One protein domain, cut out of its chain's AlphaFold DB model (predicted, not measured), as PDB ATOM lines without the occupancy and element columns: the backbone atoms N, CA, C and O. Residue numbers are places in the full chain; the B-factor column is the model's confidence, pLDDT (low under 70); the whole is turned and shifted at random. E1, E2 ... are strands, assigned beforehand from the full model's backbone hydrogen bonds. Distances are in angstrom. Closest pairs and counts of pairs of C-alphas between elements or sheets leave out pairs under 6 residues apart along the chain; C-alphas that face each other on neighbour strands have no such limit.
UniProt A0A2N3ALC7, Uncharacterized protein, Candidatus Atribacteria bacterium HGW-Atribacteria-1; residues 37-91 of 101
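This is residues 37 to 91 of the 101 residues of an uncharacterized protein of Candidatus Atribacteria bacterium HGW-Atribacteria-1 (UniProt A0A2N3ALC7). A single slab of four side-by-side strands, E1 to E4, makes the body, and a long loop of residues 63 to 83 runs out beyond one end of it before the chain folds back into E4. No named helix covers either face of the sheet. The printed part has 55 residues with four named strands in the order E1, E2, E3, E4 along the chain and also across the sheet, antiparallel throughout; the class is all strand. The whole is loose, with a radius of gyration of the C-alphas of 12.8 A, and a rod in outline, spanning 39 by 19 by 15 A.

E2, residues 46 to 53, is the longest strand at 23.1 A. E1, residues 37 to 43, measures 20.9 A and begins at C-alpha 37, (184.363, 221.864, 170.527). E3, residues 56 to 62, measures 19.8 A. E4, residues 84 to 90, measures 20.3 A and ends at C-alpha 90, (176.099, 218.368, 182.066).

The sheet is a meander, each strand the antiparallel neighbour of the one before. Inner strands E2 and E3 form a hairpin at 170 degrees, with N 51 and O 58 2.8 A apart, within hydrogen-bond range. E1 and E2 form a hairpin at 174 degrees, with N 39 and O 50 2.8 A apart, within that range. E3 and E4 form a hairpin at 161 degrees, with N 59 and O 87 2.8 A apart, also within range. The edge strands E1 and E4 are apart. From edge to edge the strands' lines turn by 23 degrees.

The C-alphas of Gln 54 and Thr 73 are the two farthest apart, at 39.4 A. The printed part has no cut. The links E1 to E2 and E2 to E3 are tight; E3 to E4, with 21 residues, is long. Mean pLDDT of the printed part is 85.3, and residues 72 to 75 are under 70.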
ATOM      1  N   ALA A  37     183.147 222.606 170.827       91.62
ATOM      2  CA  ALA A  37     184.363 221.864 170.527       91.62
ATOM      3  C   ALA A  37     184.016 220.421 170.149       91.62
ATOM      4  O   ALA A  37     183.096 219.826 170.706       91.62
ATOM      5  N   SER A  38     184.766 219.845 169.211       95.25
ATOM      6  CA  SER A  38     184.580 218.459 168.792       95.25
ATOM      7  C   SER A  38     185.922 217.781 168.556       95.25
ATOM      8  O   SER A  38     186.829 218.352 167.948       95.25
ATOM      9  N   TYR A  39     186.025 216.551 169.040       94.38
ATOM     10  CA  TYR A  39     187.114 215.625 168.791       94.38
ATOM     11  C   TYR A  39     186.531 214.320 168.255       94.38
ATOM     12  O   TYR A  39     185.520 213.834 168.758       94.38
ATOM     13  N   ASN A  40     187.165 213.758 167.229       95.56
ATOM     14  CA  ASN A  40     186.745 212.502 166.626       95.56
ATOM     15  C   ASN A  40     187.964 211.649 166.283       95.56
ATOM     16  O   ASN A  40     188.844 212.078 165.532       95.56
ATOM     17  N   TYR A  41     187.961 210.422 166.784       92.12
ATOM     18  CA  TYR A  41     188.951 209.396 166.526       92.12
ATOM     19  C   TYR A  41     188.260 208.097 166.105       92.12
ATOM     20  O   TYR A  41     187.258 207.682 166.682       92.12
ATOM     21  N   GLY A  42     188.816 207.443 165.089       88.38
ATOM     22  CA  GLY A  42     188.335 206.158 164.603       88.38
ATOM     23  C   GLY A  42     189.487 205.304 164.090       88.38
ATOM     24  O   GLY A  42     190.379 205.797 163.399       88.38
ATOM     25  N   ALA A  43     189.450 204.023 164.427       82.88
ATOM     26  CA  ALA A  43     190.356 202.973 163.983       82.88
ATOM     27  C   ALA A  43     189.574 201.658 163.819       82.88
ATOM     28  O   ALA A  43     188.397 201.577 164.159       82.88
ATOM     29  N   GLU A  44     190.229 200.605 163.322       75.12
ATOM     30  CA  GLU A  44     189.586 199.305 163.052       75.12
ATOM     31  C   GLU A  44     188.857 198.717 164.272       75.12
ATOM     32  O   GLU A  44     187.799 198.103 164.132       75.12
ATOM     33  N   CYS A  45     189.398 198.938 165.474       77.31
ATOM     34  CA  CYS A  45     188.854 198.394 166.720       77.31
ATOM     35  C   CYS A  45     188.461 199.466 167.745       77.31
ATOM     36  O   CYS A  45     188.150 199.118 168.881       77.31
ATOM     37  N   ALA A  46     188.478 200.750 167.375       81.12
ATOM     38  CA  ALA A  46     188.212 201.846 168.302       81.12
ATOM     39  C   ALA A  46     187.435 202.975 167.627       81.12
ATOM     40  O   ALA A  46     187.687 203.323 166.476       81.12
ATOM     41  N   TYR A  47     186.515 203.576 168.367       88.69
ATOM     42  CA  TYR A  47     185.809 204.781 167.959       88.69
ATOM     43  C   TYR A  47     185.542 205.626 169.189       88.69
ATOM     44  O   TYR A  47     185.083 205.111 170.210       88.69
ATOM     45  N   GLU A  48     185.830 206.912 169.066       92.19
ATOM     46  CA  GLU A  48     185.629 207.894 170.111       92.19
ATOM     47  C   GLU A  48     185.264 209.229 169.472       92.19
ATOM     48  O   GLU A  48     185.998 209.773 168.644       92.19
ATOM     49  N   LYS A  49     184.124 209.776 169.874       96.12
ATOM     50  CA  LYS A  49     183.689 211.114 169.503       96.12
ATOM     51  C   LYS A  49     183.309 211.859 170.769       96.12
ATOM     52  O   LYS A  49     182.442 211.413 171.515       96.12
ATOM     53  N   ILE A  50     183.958 212.992 171.000       95.25
ATOM     54  CA  ILE A  50     183.688 213.872 172.133       95.25
ATOM     55  C   ILE A  50     183.216 215.205 171.575       95.25
ATOM     56  O   ILE A  50     183.898 215.827 170.760       95.25
ATOM     57  N   GLU A  51     182.053 215.655 172.018       95.88
ATOM     58  CA  GLU A  51     181.489 216.949 171.659       95.88
ATOM     59  C   GLU A  51     181.210 217.731 172.937       95.88
ATOM     60  O   GLU A  51     180.583 217.227 173.865       95.88
ATOM     61  N   VAL A  52     181.678 218.975 172.981       92.31
ATOM     62  CA  VAL A  52     181.284 219.943 173.997       92.31
ATOM     63  C   VAL A  52     180.424 220.983 173.312       92.31
ATOM     64  O   VAL A  52     180.899 221.695 172.430       92.31
ATOM     65  N   ASN A  53     179.157 221.056 173.699       90.56
ATOM     66  CA  ASN A  53     178.235 222.089 173.253       90.56
ATOM     67  C   ASN A  53     177.740 222.842 174.483       90.56
ATOM     68  O   ASN A  53     176.962 222.308 175.276       90.56
ATOM     69  N   GLN A  54     178.227 224.071 174.654       86.31
ATOM     70  CA  GLN A  54     177.990 224.888 175.840       86.31
ATOM     71  C   GLN A  54     178.355 224.110 177.119       86.31
ATOM     72  O   GLN A  54     179.518 223.778 177.332       86.31
ATOM     73  N   SER A  55     177.362 223.786 177.947       87.62
ATOM     74  CA  SER A  55     177.518 223.054 179.207       87.62
ATOM     75  C   SER A  55     177.212 221.562 179.065       87.62
ATOM     76  O   SER A  55     176.846 220.922 180.045       87.62
ATOM     77  N   LYS A  56     177.297 220.991 177.862       90.88
ATOM     78  CA  LYS A  56     177.035 219.568 177.618       90.88
ATOM     79  C   LYS A  56     178.257 218.890 177.030       90.88
ATOM     80  O   LYS A  56     178.726 219.294 175.971       90.88
ATOM     81  N   LEU A  57     178.721 217.838 177.697       92.94
ATOM     82  CA  LEU A  57     179.701 216.892 177.187       92.94
ATOM     83  C   LEU A  57     178.961 215.664 176.651       92.94
ATOM     84  O   LEU A  57     178.278 214.968 177.401       92.94
ATOM     85  N   ILE A  58     179.114 215.393 175.363       94.94
ATOM     86  CA  ILE A  58     178.542 214.237 174.676       94.94
ATOM     87  C   ILE A  58     179.707 213.343 174.266       94.94
ATOM     88  O   ILE A  58     180.577 213.759 173.505       94.94
ATOM     89  N   HIS A  59     179.735 212.121 174.785       95.19
ATOM     90  CA  HIS A  59     180.761 211.132 174.487       95.19
ATOM     91  C   HIS A  59     180.125 209.924 173.805       95.19
ATOM     92  O   HIS A  59     179.340 209.196 174.417       95.19
ATOM     93  N   THR A  60     180.476 209.707 172.542       95.50
ATOM     94  CA  THR A  60     180.057 208.554 171.752       95.50
ATOM     95  C   THR A  60     181.228 207.601 171.538       95.50
ATOM     96  O   THR A  60     182.286 208.017 171.075       95.50
ATOM     97  N   TYR A  61     181.040 206.320 171.850       92.75
ATOM     98  CA  TYR A  61     182.084 205.293 171.814       92.75
ATOM     99  C   TYR A  61     181.501 203.911 171.478       92.75
ATOM    100  O   TYR A  61     180.291 203.706 171.584       92.75
ATOM    101  N   PHE A  62     182.348 202.955 171.086       89.56
ATOM    102  CA  PHE A  62     181.950 201.542 171.022       89.56
ATOM    103  C   PHE A  62     181.998 200.915 172.416       89.56
ATOM    104  O   PHE A  62     183.045 200.909 173.063       89.56
ATOM    105  N   GLU A  63     180.872 200.386 172.888       85.69
ATOM    106  CA  GLU A  63     180.808 199.719 174.186       85.69
ATOM    107  C   GLU A  63     181.267 198.262 174.090       85.69
ATOM    108  O   GLU A  63     180.593 197.418 173.502       85.69
ATOM    109  N   ASP A  64     182.409 197.966 174.717       78.31
ATOM    110  CA  ASP A  64     182.963 196.614 174.794       78.31
ATOM    111  C   ASP A  64     182.586 195.907 176.099       78.31
ATOM    112  O   ASP A  64     183.360 195.849 177.052       78.31
ATOM    113  N   VAL A  65     181.358 195.386 176.150       75.56
ATOM    114  CA  VAL A  65     180.846 194.617 177.301       75.56
ATOM    115  C   VAL A  65     181.316 193.159 177.327       75.56
ATOM    116  O   VAL A  65     181.334 192.557 178.396       75.56
ATOM    117  N   ASP A  66     181.751 192.612 176.186       75.25
ATOM    118  CA  ASP A  66     181.974 191.167 176.004       75.25
ATOM    119  C   ASP A  66     183.368 190.807 175.458       75.25
ATOM    120  O   ASP A  66     183.596 189.666 175.050       75.25
ATOM    121  N   ASN A  67     184.320 191.746 175.434       76.31
ATOM    122  CA  ASN A  67     185.608 191.591 174.741       76.31
ATOM    123  C   ASN A  67     185.422 191.240 173.252       76.31
ATOM    124  O   ASN A  67     186.205 190.478 172.671       76.31
ATOM    125  N   LYS A  68     184.368 191.786 172.627       77.44
ATOM    126  CA  LYS A  68     183.894 191.432 171.273       77.44
ATOM    127  C   LYS A  68     184.988 191.603 170.221       77.44
ATOM    128  O   LYS A  68     185.035 190.867 169.238       77.44
ATOM    129  N   CYS A  69     185.885 192.554 170.466       75.94
ATOM    130  CA  CYS A  69     186.978 192.933 169.584       75.94
ATOM    131  C   CYS A  69     188.359 192.823 170.242       75.94
ATOM    132  O   CYS A  69     189.317 193.411 169.741       75.94
ATOM    133  N   ALA A  70     188.502 192.051 171.328       75.25
ATOM    134  CA  ALA A  70     189.781 191.894 172.032       75.25
ATOM    135  C   ALA A  70     190.904 191.296 171.163       75.25
ATOM    136  O   ALA A  70     192.081 191.386 171.508       75.25
ATOM    137  N   ILE A  71     190.552 190.697 170.022       70.25
ATOM    138  CA  ILE A  71     191.496 190.201 169.024       70.25
ATOM    139  C   ILE A  71     191.442 191.122 167.800       70.25
ATOM    140  O   ILE A  71     190.700 190.880 166.849       70.25
ATOM    141  N   CYS A  72     192.275 192.164 167.804       62.94
ATOM    142  CA  CYS A  72     192.357 193.169 166.736       62.94
ATOM    143  C   CYS A  72     193.041 192.668 165.445       62.94
ATOM    144  O   CYS A  72     193.516 193.463 164.643       62.94
ATOM    145  N   THR A  73     193.174 191.352 165.249       66.56
ATOM    146  CA  THR A  73     193.890 190.775 164.097       66.56
ATOM    147  C   THR A  73     192.983 190.486 162.902       66.56
ATOM    148  O   THR A  73     193.469 190.044 161.862       66.56
ATOM    149  N   GLN A  74     191.665 190.654 163.041       66.75
ATOM    150  CA  GLN A  74     190.730 190.475 161.933       66.75
ATOM    151  C   GLN A  74     190.662 191.760 161.101       66.75
ATOM    152  O   GLN A  74     190.386 192.824 161.635       66.75
ATOM    153  N   GLN A  75     190.849 191.655 159.781       69.06
ATOM    154  CA  GLN A  75     190.760 192.794 158.849       69.06
ATOM    155  C   GLN A  75     189.315 193.250 158.567       69.06
ATOM    156  O   GLN A  75     189.043 193.889 157.550       69.06
ATOM    157  N   VAL A  76     188.362 192.863 159.417       73.44
ATOM    158  CA  VAL A  76     186.951 193.228 159.293       73.44
ATOM    159  C   VAL A  76     186.506 193.954 160.560       73.44
ATOM    160  O   VAL A  76     186.868 193.516 161.653       73.44
ATOM    161  N   PRO A  77     185.711 195.032 160.443       72.00
ATOM    162  CA  PRO A  77     185.136 195.691 161.608       72.00
ATOM    163  C   PRO A  77     184.278 194.698 162.397       72.00
ATOM    164  O   PRO A  77     183.303 194.150 161.882       72.00
ATOM    165  N   CYS A  78     184.666 194.441 163.641       79.06
ATOM    166  CA  CYS A  78     183.937 193.573 164.568       79.06
ATOM    167  C   CYS A  78     182.826 194.335 165.318       79.06
ATOM    168  O   CYS A  78     181.847 193.733 165.768       79.06
ATOM    169  N   TRP A  79     182.955 195.664 165.386       82.12
ATOM    170  CA  TRP A  79     181.937 196.579 165.879       82.12
ATOM    171  C   TRP A  79     180.881 196.870 164.817       82.12
ATOM    172  O   TRP A  79     181.175 197.045 163.634       82.12
ATOM    173  N   LYS A  80     179.639 196.954 165.267       85.50
ATOM    174  CA  LYS A  80     178.466 197.329 164.489       85.50
ATOM    175  C   LYS A  80     177.871 198.613 165.055       85.50
ATOM    176  O   LYS A  80     178.149 199.011 166.181       85.50
ATOM    177  N   GLU A  81     176.982 199.229 164.287       85.81
ATOM    178  CA  GLU A  81     176.269 200.440 164.706       85.81
ATOM    179  C   GLU A  81     175.484 200.247 166.018       85.81
ATOM    180  O   GLU A  81     175.445 201.146 166.850       85.81
ATOM    181  N   GLU A  82     174.944 199.047 166.257       88.06
ATOM    182  CA  GLU A  82     174.252 198.673 167.506       88.06
ATOM    183  C   GLU A  82     175.146 198.719 168.763       88.06
ATOM    184  O   GLU A  82     174.637 198.845 169.882       88.06
ATOM    185  N   ASP A  83     176.469 198.652 168.583       88.25
ATOM    186  CA  ASP A  83     177.456 198.708 169.666       88.25
ATOM    187  C   ASP A  83     177.872 200.149 170.008       88.25
ATOM    188  O   ASP A  83     178.583 200.378 170.990       88.25
ATOM    189  N   ILE A  84     177.435 201.137 169.220       90.69
ATOM    190  CA  ILE A  84     177.681 202.549 169.506       90.69
ATOM    191  C   ILE A  84     176.822 202.966 170.698       90.69
ATOM    192  O   ILE A  84     175.600 202.798 170.714       90.69
ATOM    193  N   LYS A  85     177.463 203.571 171.694       93.94
ATOM    194  CA  LYS A  85     176.800 204.198 172.836       93.94
ATOM    195  C   LYS A  85     177.136 205.666 172.890       93.94
ATOM    196  O   LYS A  85     178.250 206.064 172.573       93.94
ATOM    197  N   THR A  86     176.174 206.445 173.362       94.88
ATOM    198  CA  THR A  86     176.341 207.867 173.641       94.88
ATOM    199  C   THR A  86     176.008 208.115 175.100       94.88
ATOM    200  O   THR A  86     174.948 207.708 175.577       94.88
ATOM    201  N   LYS A  87     176.914 208.788 175.805       93.94
ATOM    202  CA  LYS A  87     176.700 209.313 177.152       93.94
ATOM    203  C   LYS A  87     176.704 210.830 177.096       93.94
ATOM    204  O   LYS A  87     177.574 211.421 176.465       93.94
ATOM    205  N   GLU A  88     175.740 211.442 177.766       93.62
ATOM    206  CA  GLU A  88     175.635 212.892 177.902       93.62
ATOM    207  C   GLU A  88     175.801 213.261 179.373       93.62
ATOM    208  O   GLU A  88     175.201 212.633 180.249       93.62
ATOM    209  N   ILE A  89     176.635 214.262 179.642       91.69
ATOM    210  CA  ILE A  89     176.859 214.800 180.981       91.69
ATOM    211  C   ILE A  89     176.784 216.320 180.910       91.69
ATOM    212  O   ILE A  89     177.341 216.947 180.006       91.69
ATOM    213  N   THR A  90     176.114 216.917 181.889       90.38
ATOM    214  CA  THR A  90     176.099 218.368 182.066       90.38
ATOM    215  C   THR A  90     177.358 218.811 182.813       90.38
ATOM    216  O   THR A  90     177.693 218.272 183.869       90.38
ATOM    217  N   LEU A  91     178.045 219.801 182.257       84.75
ATOM    218  CA  LEU A  91     179.202 220.465 182.841       84.75
ATOM    219  C   LEU A  91     178.752 221.597 183.773       84.75
ATOM    220  O   LEU A  91     177.746 222.265 183.515       84.75
TER     221      LEU A  91